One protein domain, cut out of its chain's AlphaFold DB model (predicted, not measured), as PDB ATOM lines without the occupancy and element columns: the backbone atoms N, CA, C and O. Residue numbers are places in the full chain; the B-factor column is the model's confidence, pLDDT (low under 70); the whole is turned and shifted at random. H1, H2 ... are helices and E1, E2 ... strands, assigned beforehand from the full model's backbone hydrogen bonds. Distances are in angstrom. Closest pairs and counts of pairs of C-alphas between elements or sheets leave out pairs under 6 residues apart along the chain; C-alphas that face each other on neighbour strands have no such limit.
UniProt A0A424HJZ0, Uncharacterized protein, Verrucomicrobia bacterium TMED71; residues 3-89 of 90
ATOM      1  N   ILE A   3      79.911  43.544   9.712       92.31
ATOM      2  CA  ILE A   3      80.873  43.785  10.794       92.31
ATOM      3  C   ILE A   3      81.194  42.472  11.515       92.31
ATOM      4  O   ILE A   3      80.300  41.693  11.855       92.31
ATOM      5  N   LYS A   4      82.489  42.196  11.683       93.12
ATOM      6  CA  LYS A   4      83.041  40.997  12.327       93.12
ATOM      7  C   LYS A   4      84.440  41.300  12.855       93.12
ATOM      8  O   LYS A   4      85.086  42.219  12.362       93.12
ATOM      9  N   ASP A   5      84.909  40.486  13.789       93.81
ATOM     10  CA  ASP A   5      86.259  40.570  14.346       93.81
ATOM     11  C   ASP A   5      87.023  39.268  14.071       93.81
ATOM     12  O   ASP A   5      86.430  38.210  13.810       93.81
ATOM     13  N   PHE A   6      88.348  39.350  14.072       94.44
ATOM     14  CA  PHE A   6      89.235  38.234  13.766       94.44
ATOM     15  C   PHE A   6      90.532  38.330  14.572       94.44
ATOM     16  O   PHE A   6      90.912  39.386  15.072       94.44
ATOM     17  N   ASN A   7      91.249  37.216  14.667       94.31
ATOM     18  CA  ASN A   7      92.661  37.218  15.016       94.31
ATOM     19  C   ASN A   7      93.474  36.416  13.995       94.31
ATOM     20  O   ASN A   7      92.940  35.597  13.244       94.31
ATOM     21  N   TRP A   8      94.775  36.685  13.938       95.19
ATOM     22  CA  TRP A   8      95.701  35.898  13.136       95.19
ATOM     23  C   TRP A   8      96.176  34.698  13.942       95.19
ATOM     24  O   TRP A   8      96.706  34.845  15.041       95.19
ATOM     25  N   VAL A   9      96.012  33.506  13.381       94.81
ATOM     26  CA  VAL A   9      96.525  32.262  13.954       94.81
ATOM     27  C   VAL A   9      97.482  31.602  12.974       94.81
ATOM     28  O   VAL A   9      97.270  31.633  11.760       94.81
ATOM     29  N   ARG A  10      98.559  31.006  13.487       96.19
ATOM     30  CA  ARG A  10      99.523  30.274  12.666       96.19
ATOM     31  C   ARG A  10      99.159  28.791  12.666       96.19
ATOM     32  O   ARG A  10      99.187  28.146  13.707       96.19
ATOM     33  N   THR A  11      98.825  28.246  11.503       94.19
ATOM     34  CA  THR A  11      98.484  26.827  11.322       94.19
ATOM     35  C   THR A  11      99.362  26.246  10.225       94.19
ATOM     36  O   THR A  11      99.369  26.759   9.105       94.19
ATOM     37  N   ASN A  12     100.109  25.183  10.538       95.00
ATOM     38  CA  ASN A  12     101.057  24.536   9.620       95.00
ATOM     39  C   ASN A  12     102.020  25.548   8.971       95.00
ATOM     40  O   ASN A  12     102.169  25.608   7.753       95.00
ATOM     41  N   GLY A  13     102.598  26.427   9.794       96.25
ATOM     42  CA  GLY A  13     103.555  27.447   9.362       96.25
ATOM     43  C   GLY A  13     102.958  28.686   8.682       96.25
ATOM     44  O   GLY A  13     103.667  29.688   8.590       96.25
ATOM     45  N   LYS A  14     101.677  28.678   8.280       96.88
ATOM     46  CA  LYS A  14     101.009  29.778   7.557       96.88
ATOM     47  C   LYS A  14     100.065  30.577   8.461       96.88
ATOM     48  O   LYS A  14      99.349  29.989   9.271       96.88
ATOM     49  N   TRP A  15     100.033  31.902   8.299       97.00
ATOM     50  CA  TRP A  15      99.058  32.772   8.966       97.00
ATOM     51  C   TRP A  15      97.683  32.646   8.314       97.00
ATOM     52  O   TRP A  15      97.560  32.685   7.089       97.00
ATOM     53  N   LYS A  16      96.645  32.487   9.133       95.88
ATOM     54  CA  LYS A  16      95.247  32.419   8.706       95.88
ATOM     55  C   LYS A  16      94.379  33.264   9.639       95.88
ATOM     56  O   LYS A  16      94.649  33.287  10.841       95.88
ATOM     57  N   PRO A  17      93.340  33.939   9.125       93.38
ATOM     58  CA  PRO A  17      92.381  34.610   9.983       93.38
ATOM     59  C   PRO A  17      91.492  33.563  10.661       93.38
ATOM     60  O   PRO A  17      90.995  32.638  10.016       93.38
ATOM     61  N   LYS A  18      91.256  33.729  11.956       93.00
ATOM     62  CA  LYS A  18      90.244  32.994  12.711       93.00
ATOM     63  C   LYS A  18      89.196  33.995  13.181       93.00
ATOM     64  O   LYS A  18      89.526  35.001  13.800       93.00
ATOM     65  N   ASN A  19      87.934  33.723  12.855       92.12
ATOM     66  CA  ASN A  19      86.825  34.533  13.347       92.12
ATOM     67  C   ASN A  19      86.705  34.357  14.858       92.12
ATOM     68  O   ASN A  19      86.827  33.251  15.393       92.12
ATOM     69  N   VAL A  20      86.420  35.455  15.530       91.94
ATOM     70  CA  VAL A  20      86.357  35.537  16.983       91.94
ATOM     71  C   VAL A  20      85.199  36.441  17.383       91.94
ATOM     72  O   VAL A  20      84.635  37.141  16.534       91.94
ATOM     73  N   PRO A  21      84.792  36.418  18.658       90.62
ATOM     74  CA  PRO A  21      83.722  37.289  19.089       90.62
ATOM     75  C   PRO A  21      84.112  38.766  19.000       90.62
ATOM     76  O   PRO A  21      85.255  39.124  19.270       90.62
ATOM     77  N   LEU A  22      83.158  39.614  18.622       91.62
ATOM     78  CA  LEU A  22      83.437  40.990  18.224       91.62
ATOM     79  C   LEU A  22      83.878  41.895  19.377       91.62
ATOM     80  O   LEU A  22      83.266  41.883  20.445       91.62
ATOM     81  N   GLY A  23      84.875  42.743  19.113       83.69
ATOM     82  CA  GLY A  23      85.247  43.866  19.973       83.69
ATOM     83  C   GLY A  23      86.266  43.512  21.051       83.69
ATOM     84  O   GLY A  23      86.355  44.229  22.049       83.69
ATOM     85  N   TYR A  24      86.982  42.401  20.864       80.38
ATOM     86  CA  TYR A  24      87.958  41.865  21.817       80.38
ATOM     87  C   TYR A  24      89.307  41.521  21.172       80.38
ATOM     88  O   TYR A  24      90.200  41.069  21.885       80.38
ATOM     89  N   TRP A  25      89.456  41.676  19.851       88.62
ATOM     90  CA  TRP A  25      90.626  41.170  19.133       88.62
ATOM     91  C   TRP A  25      91.286  42.235  18.260       88.62
ATOM     92  O   TRP A  25      91.693  43.265  18.785       88.62
ATOM     93  N   MET A  26      91.510  41.961  16.972       92.44
ATOM     94  CA  MET A  26      92.471  42.727  16.172       92.44
ATOM     95  C   MET A  26      91.895  44.001  15.552       92.44
ATOM     96  O   MET A  26      92.669  44.853  15.123       92.44
ATOM     97  N   VAL A  27      90.571  44.128  15.436       92.62
ATOM     98  CA  VAL A  27      89.962  45.284  14.764       92.62
ATOM     99  C   VAL A  27      89.798  46.457  15.732       92.62
ATOM    100  O   VAL A  27      89.085  46.350  16.729       92.62
ATOM    101  N   ASP A  28      90.400  47.602  15.397       92.75
ATOM    102  CA  ASP A  28      90.182  48.875  16.095       92.75
ATOM    103  C   ASP A  28      88.858  49.522  15.660       92.75
ATOM    104  O   ASP A  28      88.795  50.357  14.754       92.75
ATOM    105  N   PHE A  29      87.766  49.092  16.291       92.69
ATOM    106  CA  PHE A  29      86.439  49.648  16.029       92.69
ATOM    107  C   PHE A  29      86.289  51.090  16.513       92.69
ATOM    108  O   PHE A  29      85.555  51.850  15.887       92.69
ATOM    109  N   ASP A  30      86.978  51.476  17.589       91.00
ATOM    110  CA  ASP A  30      86.872  52.824  18.147       91.00
ATOM    111  C   ASP A  30      87.470  53.845  17.169       91.00
ATOM    112  O   ASP A  30      86.813  54.833  16.832       91.00
ATOM    113  N   GLY A  31      88.674  53.580  16.649       93.44
ATOM    114  CA  GLY A  31      89.302  54.394  15.606       93.44
ATOM    115  C   GLY A  31      88.480  54.416  14.318       93.44
ATOM    116  O   GLY A  31      88.199  55.484  13.775       93.44
ATOM    117  N   PHE A  32      88.001  53.254  13.870       93.69
ATOM    118  CA  PHE A  32      87.172  53.156  12.669       93.69
ATOM    119  C   PHE A  32      85.866  53.964  12.772       93.69
ATOM    120  O   PHE A  32      85.491  54.659  11.828       93.69
ATOM    121  N   PHE A  33      85.162  53.910  13.906       94.38
ATOM    122  CA  PHE A  33      83.919  54.662  14.090       94.38
ATOM    123  C   PHE A  33      84.145  56.168  14.227       94.38
ATOM    124  O   PHE A  33      83.347  56.936  13.684       94.38
ATOM    125  N   LYS A  34      85.238  56.599  14.870       94.75
ATOM    126  CA  LYS A  34      85.637  58.017  14.900       94.75
ATOM    127  C   LYS A  34      85.872  58.560  13.494       94.75
ATOM    128  O   LYS A  34      85.366  59.627  13.162       94.75
ATOM    129  N   GLU A  35      86.559  57.791  12.657       95.56
ATOM    130  CA  GLU A  35      86.835  58.161  11.270       95.56
ATOM    131  C   GLU A  35      85.545  58.252  10.436       95.56
ATOM    132  O   GLU A  35      85.323  59.211   9.707       95.56
ATOM    133  N   LEU A  36      84.611  57.309  10.590       95.00
ATOM    134  CA  LEU A  36      83.314  57.414   9.910       95.00
ATOM    135  C   LEU A  36      82.542  58.677  10.314       95.00
ATOM    136  O   LEU A  36      81.915  59.315   9.465       95.00
ATOM    137  N   ARG A  37      82.589  59.050  11.597       93.00
ATOM    138  CA  ARG A  37      81.936  60.264  12.097       93.00
ATOM    139  C   ARG A  37      82.607  61.538  11.610       93.00
ATOM    140  O   ARG A  37      81.874  62.474  11.292       93.00
ATOM    141  N   SER A  38      83.937  61.576  11.510       94.75
ATOM    142  CA  SER A  38      84.659  62.742  10.978       94.75
ATOM    143  C   SER A  38      84.251  63.044   9.529       94.75
ATOM    144  O   SER A  38      84.134  64.207   9.157       94.75
ATOM    145  N   TYR A  39      83.900  62.011   8.756       95.81
ATOM    146  CA  TYR A  39      83.322  62.143   7.412       95.81
ATOM    147  C   TYR A  39      81.790  62.305   7.373       95.81
ATOM    148  O   TYR A  39      81.209  62.359   6.290       95.81
ATOM    149  N   GLY A  40      81.097  62.355   8.516       95.25
ATOM    150  CA  GLY A  40      79.634  62.477   8.578       95.25
ATOM    151  C   GLY A  40      78.860  61.223   8.140       95.25
ATOM    152  O   GLY A  40      77.660  61.299   7.868       95.25
ATOM    153  N   ILE A  41      79.509  60.057   8.079       94.31
ATOM    154  CA  ILE A  41      78.919  58.800   7.604       94.31
ATOM    155  C   ILE A  41      78.200  58.081   8.753       94.31
ATOM    156  O   ILE A  41      78.766  57.843   9.817       94.31
ATOM    157  N   ARG A  42      76.949  57.662   8.520       90.38
ATOM    158  CA  ARG A  42      76.149  56.846   9.457       90.38
ATOM    159  C   ARG A  42      75.731  55.530   8.793       90.38
ATOM    160  O   ARG A  42      74.673  55.476   8.164       90.38
ATOM    161  N   PRO A  43      76.556  54.472   8.857       87.12
ATOM    162  CA  PRO A  43      76.300  53.264   8.087       87.12
ATOM    163  C   PRO A  43      75.233  52.372   8.732       87.12
ATOM    164  O   PRO A  43      75.196  52.189   9.947       87.12
ATOM    165  N   LEU A  44      74.441  51.698   7.895       90.50
ATOM    166  CA  LEU A  44      73.691  50.512   8.311       90.50
ATOM    167  C   LEU A  44      74.633  49.299   8.342       90.50
ATOM    168  O   LEU A  44      75.254  48.933   7.330       90.50
ATOM    169  N   VAL A  45      74.742  48.657   9.503       89.88
ATOM    170  CA  VAL A  45      75.639  47.515   9.728       89.88
ATOM    171  C   VAL A  45      74.868  46.215   9.947       89.88
ATOM    172  O   VAL A  45      73.777  46.207  10.505       89.88
ATOM    173  N   SER A  46      75.451  45.103   9.500       92.31
ATOM    174  CA  SER A  46      74.952  43.748   9.745       92.31
ATOM    175  C   SER A  46      75.991  42.969  10.546       92.31
ATOM    176  O   SER A  46      77.137  42.829  10.115       92.31
ATOM    177  N   LEU A  47      75.607  42.489  11.731       91.75
ATOM    178  CA  LEU A  47      76.487  41.750  12.633       91.75
ATOM    179  C   LEU A  47      76.690  40.312  12.143       91.75
ATOM    180  O   LEU A  47      75.763  39.505  12.135       91.75
ATOM    181  N   HIS A  48      77.926  39.964  11.793       91.44
ATOM    182  CA  HIS A  48      78.294  38.619  11.362       91.44
ATOM    183  C   HIS A  48      78.911  37.826  12.523       91.44
ATOM    184  O   HIS A  48      80.110  37.908  12.787       91.44
ATOM    185  N   SER A  49      78.102  36.994  13.183       91.19
ATOM    186  CA  SER A  49      78.547  36.136  14.293       91.19
ATOM    187  C   SER A  49      79.083  34.792  13.784       91.19
ATOM    188  O   SER A  49      78.406  33.774  13.863       91.19
ATOM    189  N   LYS A  50      80.292  34.799  13.208       85.50
ATOM    190  CA  LYS A  50      80.928  33.621  12.573       85.50
ATOM    191  C   LYS A  50      81.981  32.925  13.451       85.50
ATOM    192  O   LYS A  50      82.979  32.428  12.933       85.50
ATOM    193  N   TYR A  51      81.789  32.955  14.765       89.50
ATOM    194  CA  TYR A  51      82.595  32.243  15.765       89.50
ATOM    195  C   TYR A  51      81.759  31.105  16.375       89.50
ATOM    196  O   TYR A  51      80.565  31.024  16.110       89.50
ATOM    197  N   GLU A  52      82.370  30.234  17.179       91.88
ATOM    198  CA  GLU A  52      81.703  29.048  17.734       91.88
ATOM    199  C   GLU A  52      80.423  29.399  18.520       91.88
ATOM    200  O   GLU A  52      80.469  29.992  19.602       91.88
ATOM    201  N   LEU A  53      79.270  29.027  17.960       95.00
ATOM    202  CA  LEU A  53      77.926  29.208  18.515       95.00
ATOM    203  C   LEU A  53      77.136  27.891  18.464       95.00
ATOM    204  O   LEU A  53      75.906  27.873  18.398       95.00
ATOM    205  N   GLY A  54      77.858  26.770  18.535       95.25
ATOM    206  CA  GLY A  54      77.285  25.433  18.565       95.25
ATOM    207  C   GLY A  54      76.571  25.041  17.273       95.25
ATOM    208  O   GLY A  54      75.589  24.312  17.358       95.25
ATOM    209  N   GLY A  55      77.030  25.509  16.112       95.38
ATOM    210  CA  GLY A  55      76.446  25.217  14.797       95.38
ATOM    211  C   GLY A  55      75.541  26.327  14.259       95.38
ATOM    212  O   GLY A  55      75.301  26.407  13.055       95.38
ATOM    213  N   ALA A  56      75.086  27.253  15.112       95.56
ATOM    214  CA  ALA A  56      74.269  28.388  14.675       95.56
ATOM    215  C   ALA A  56      75.020  29.300  13.685       95.56
ATOM    216  O   ALA A  56      74.423  29.874  12.781       95.56
ATOM    217  N   GLU A  57      76.343  29.398  13.822       93.12
ATOM    218  CA  GLU A  57      77.241  30.133  12.930       93.12
ATOM    219  C   GLU A  57      77.310  29.563  11.502       93.12
ATOM    220  O   GLU A  57      77.757  30.255  10.583       93.12
ATOM    221  N   HIS A  58      76.859  28.319  11.320       93.38
ATOM    222  CA  HIS A  58      76.797  27.607  10.045       93.38
ATOM    223  C   HIS A  58      75.369  27.477   9.495       93.38
ATOM    224  O   HIS A  58      75.200  27.061   8.352       93.38
ATOM    225  N   GLY A  59      74.354  27.893  10.263       91.94
ATOM    226  CA  GLY A  59      72.946  27.741   9.891       91.94
ATOM    227  C   GLY A  59      72.372  26.355  10.198       91.94
ATOM    228  O   GLY A  59      71.373  25.971   9.596       91.94
ATOM    229  N   ASP A  60      72.985  25.605  11.118       95.50
ATOM    230  CA  ASP A  60      72.518  24.268  11.488       95.50
ATOM    231  C   ASP A  60      71.118  24.315  12.116       95.50
ATOM    232  O   ASP A  60      70.846  25.102  13.025       95.50
ATOM    233  N   TRP A  61      70.238  23.399  11.700       93.44
ATOM    234  CA  TRP A  61      68.904  23.248  12.304       93.44
ATOM    235  C   TRP A  61      68.968  22.700  13.730       93.44
ATOM    236  O   TRP A  61      68.164  23.060  14.589       93.44
ATOM    237  N   LYS A  62      69.934  21.812  13.989       95.88
ATOM    238  CA  LYS A  62      70.162  21.201  15.297       95.88
ATOM    239  C   LYS A  62      71.477  21.709  15.872       95.88
ATOM    240  O   LYS A  62      72.545  21.201  15.547       95.88
ATOM    241  N   ILE A  63      71.373  22.690  16.759       96.81
ATOM    242  CA  ILE A  63      72.522  23.308  17.418       96.81
ATOM    243  C   ILE A  63      72.919  22.564  18.701       96.81
ATOM    244  O   ILE A  63      72.089  21.984  19.400       96.81
ATOM    245  N   LYS A  64      74.214  22.586  19.023       97.44
ATOM    246  CA  LYS A  64      74.838  21.887  20.163       97.44
ATOM    247  C   LYS A  64      74.670  22.618  21.496       97.44
ATOM    248  O   LYS A  64      74.961  22.051  22.546       97.44
ATOM    249  N   ILE A  65      74.240  23.879  21.466       96.50
ATOM    250  CA  ILE A  65      74.046  24.710  22.659       96.50
ATOM    251  C   ILE A  65      72.598  25.204  22.756       96.50
ATOM    252  O   ILE A  65      71.939  25.360  21.729       96.50
ATOM    253  N   PRO A  66      72.090  25.515  23.964       97.25
ATOM    254  CA  PRO A  66      70.767  26.108  24.112       97.25
ATOM    255  C   PRO A  66      70.628  27.406  23.309       97.25
ATOM    256  O   PRO A  66      71.468  28.301  23.424       97.25
ATOM    257  N   GLN A  67      69.521  27.560  22.583       96.00
ATOM    258  CA  GLN A  67      69.232  28.741  21.758       96.00
ATOM    259  C   GLN A  67      69.330  30.060  22.548       96.00
ATOM    260  O   GLN A  67      69.847  31.060  22.051       96.00
ATOM    261  N   LYS A  68      68.931  30.056  23.828       97.12
ATOM    262  CA  LYS A  68      69.086  31.211  24.730       97.12
ATOM    263  C   LYS A  68      70.545  31.671  24.860       97.12
ATOM    264  O   LYS A  68      70.785  32.872  24.949       97.12
ATOM    265  N   LYS A  69      71.520  30.751  24.846       96.62
ATOM    266  CA  LYS A  69      72.953  31.096  24.881       96.62
ATOM    267  C   LYS A  69      73.405  31.751  23.575       96.62
ATOM    268  O   LYS A  69      74.169  32.710  23.640       96.62
ATOM    269  N   VAL A  70      72.895  31.297  22.425       95.94
ATOM    270  CA  VAL A  70      73.153  31.928  21.116       95.94
ATOM    271  C   VAL A  70      72.657  33.374  21.123       95.94
ATOM    272  O   VAL A  70      73.440  34.295  20.896       95.94
ATOM    273  N   PHE A  71      71.387  33.600  21.472       96.12
ATOM    274  CA  PHE A  71      70.817  34.950  21.516       96.12
ATOM    275  C   PHE A  71      71.508  35.857  22.531       96.12
ATOM    276  O   PHE A  71      71.767  37.019  22.230       96.12
ATOM    277  N   ALA A  72      71.835  35.341  23.719       96.69
ATOM    278  CA  ALA A  72      72.565  36.109  24.722       96.69
ATOM    279  C   ALA A  72      73.949  36.537  24.211       96.69
ATOM    280  O   ALA A  72      74.353  37.678  24.433       96.69
ATOM    281  N   ALA A  73      74.653  35.655  23.493       94.38
ATOM    282  CA  ALA A  73      75.925  35.990  22.868       94.38
ATOM    283  C   ALA A  73      75.744  37.079  21.799       94.38
ATOM    284  O   ALA A  73      76.383  38.121  21.903       94.38
ATOM    285  N   ILE A  74      74.831  36.897  20.838       94.50
ATOM    286  CA  ILE A  74      74.576  37.879  19.768       94.50
ATOM    287  C   ILE A  74      74.199  39.246  20.356       94.50
ATOM    288  O   ILE A  74      74.783  40.260  19.979       94.50
ATOM    289  N   LYS A  75      73.275  39.279  21.327       95.31
ATOM    290  CA  LYS A  75      72.834  40.517  21.985       95.31
ATOM    291  C   LYS A  75      73.985  41.236  22.687       95.31
ATOM    292  O   LYS A  75      74.082  42.454  22.595       95.31
ATOM    293  N   ARG A  76      74.877  40.499  23.355       94.31
ATOM    294  CA  ARG A  76      76.067  41.078  23.996       94.31
ATOM    295  C   ARG A  76      76.946  41.819  22.986       94.31
ATOM    296  O   ARG A  76      77.369  42.934  23.267       94.31
ATOM    297  N   TYR A  77      77.204  41.225  21.821       92.69
ATOM    298  CA  TYR A  77      78.048  41.850  20.795       92.69
ATOM    299  C   TYR A  77      77.348  42.989  20.060       92.69
ATOM    300  O   TYR A  77      77.990  43.985  19.744       92.69
ATOM    301  N   LEU A  78      76.034  42.888  19.850       93.31
ATOM    302  CA  LEU A  78      75.236  43.993  19.325       93.31
ATOM    303  C   LEU A  78      75.313  45.216  20.248       93.31
ATOM    304  O   LEU A  78      75.644  46.305  19.790       93.31
ATOM    305  N   ASN A  79      75.092  45.023  21.552       94.19
ATOM    306  CA  ASN A  79      75.215  46.096  22.540       94.19
ATOM    307  C   ASN A  79      76.625  46.699  22.540       94.19
ATOM    308  O   ASN A  79      76.772  47.913  22.575       94.19
ATOM    309  N   ARG A  80      77.665  45.866  22.417       92.12
ATOM    310  CA  ARG A  80      79.052  46.341  22.360       92.12
ATOM    311  C   ARG A  80      79.316  47.258  21.162       92.12
ATOM    312  O   ARG A  80      80.003  48.259  21.331       92.12
ATOM    313  N   ILE A  81      78.773  46.940  19.983       92.25
ATOM    314  CA  ILE A  81      78.874  47.812  18.800       92.25
ATOM    315  C   ILE A  81      78.192  49.149  19.067       92.25
ATOM    316  O   ILE A  81      78.765  50.185  18.746       92.25
ATOM    317  N   HIS A  82      76.994  49.132  19.658       92.25
ATOM    318  CA  HIS A  82      76.299  50.362  20.033       92.25
ATOM    319  C   HIS A  82      77.136  51.194  21.008       92.25
ATOM    320  O   HIS A  82      77.350  52.371  20.752       92.25
ATOM    321  N   ASP A  83      77.697  50.583  22.054       93.06
ATOM    322  CA  ASP A  83      78.545  51.285  23.021       93.06
ATOM    323  C   ASP A  83      79.783  51.917  22.364       93.06
ATOM    324  O   ASP A  83      80.136  53.054  22.671       93.06
ATOM    325  N   MET A  84      80.459  51.186  21.470       92.06
ATOM    326  CA  MET A  84      81.620  51.685  20.717       92.06
ATOM    327  C   MET A  84      81.224  52.845  19.795       92.06
ATOM    328  O   MET A  84      81.897  53.874  19.749       92.06
ATOM    329  N   TRP A  85      80.093  52.714  19.096       93.06
ATOM    330  CA  TRP A  85      79.559  53.773  18.250       93.06
ATOM    331  C   TRP A  85      79.225  55.021  19.065       93.06
ATOM    332  O   TRP A  85      79.657  56.107  18.691       93.06
ATOM    333  N   GLU A  86      78.523  54.910  20.191       93.06
ATOM    334  CA  GLU A  86      78.181  56.071  21.022       93.06
ATOM    335  C   GLU A  86      79.431  56.771  21.567       93.06
ATOM    336  O   GLU A  86      79.547  57.992  21.449       93.06
ATOM    337  N   LYS A  87      80.419  56.007  22.050       91.75
ATOM    338  CA  LYS A  87      81.701  56.541  22.546       91.75
ATOM    339  C   LYS A  87      82.527  57.262  21.486       91.75
ATOM    340  O   LYS A  87      83.313  58.134  21.835       91.75
ATOM    341  N   SER A  88      82.360  56.922  20.209       91.00
ATOM    342  CA  SER A  88      83.047  57.619  19.116       91.00
ATOM    343  C   SER A  88      82.485  59.018  18.815       91.00
ATOM    344  O   SER A  88      83.056  59.721  17.989       91.00
ATOM    345  N   SER A  89      81.388  59.433  19.464       81.38
ATOM    346  CA  SER A  89      80.816  60.790  19.343       81.38
ATOM    347  C   SER A  89      81.542  61.857  20.170       81.38
ATOM    348  O   SER A  89      81.120  63.012  20.135       81.38
TER     349      SER A  89
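This is residues 3 to 89 of the 90 residues of an uncharacterized protein of Verrucomicrobia bacterium TMED71 (UniProt A0A424HJZ0). A flat, loose model is built along one long helix, H2, with the shorter helix H1 packed on its last turns at a steep angle and a two-stranded hairpin, E1 and E2, pointing away from H2. A long stretch with no named element, residues 39 to 66, runs from the end of H1 back along the length of the model to the start of H2. The printed part has 87 residues, with two named strands and then two named helices in the order E1, E2, H1, H2; the one sheet, E1 - E2, is antiparallel, and the class is mixed, helices and strands. The whole is loose, with a radius of gyration of the C-alphas of 15.1 A, and its C-alphas span 43 by 38 by 17 A.

Begin with the strand E1, residues 5 to 11, and go on over a tight link to E2, residues 14 to 20; the two form a hairpin. Their directions stand at 146 degrees, antiparallel, and you will find C-alphas 6 and 19 facing each other at 4.4 A. Look there for N 9 and O 16 at 2.9 A and N 16 and O 9 at 2.8 A, both within hydrogen-bond range. A short link leads to H1, residues 29 to 38, and a long one from there to H2, residues 67 to 87. H1 touches H2 with residues 84 to 87 of H2 alone; the closest C-alphas, those of Asp 30 and Met 84, are 6.0 A apart. The two helices run the same way at a steep tilt of 46 degrees. E1 is apart from H1 and from H2, and E2 is apart from H2. In H1 and H2 every O i to N i+4 pair is within hydrogen-bond range.

Find C-alpha 5 at (86.259, 40.570, 14.346); from there E1 runs 18.6 A to C-alpha 11. E2 covers 18.3 A from C-alpha 14 to C-alpha 20. H1 covers 14.1 A from Phe 29 to Ser 38. Find C-alpha 67 at (69.232, 28.741, 21.758); from there H2, the longest helix, runs 30.5 A to C-alpha 87 at (81.701, 56.541, 22.546).

The two C-alphas farthest apart, those of Ser 38 and Lys 62, are 44.2 A apart, while those of Ile 3 and Ser 89, the first and last printed, are 19.0 A apart. The printed part has no cut. The one long link, from H1 to H2, has 28 residues, and their C-alphas lie 6 to 23 A from the mean of the C-alphas. The mean pLDDT of the printed part is 93.2, and no printed residue is under 70.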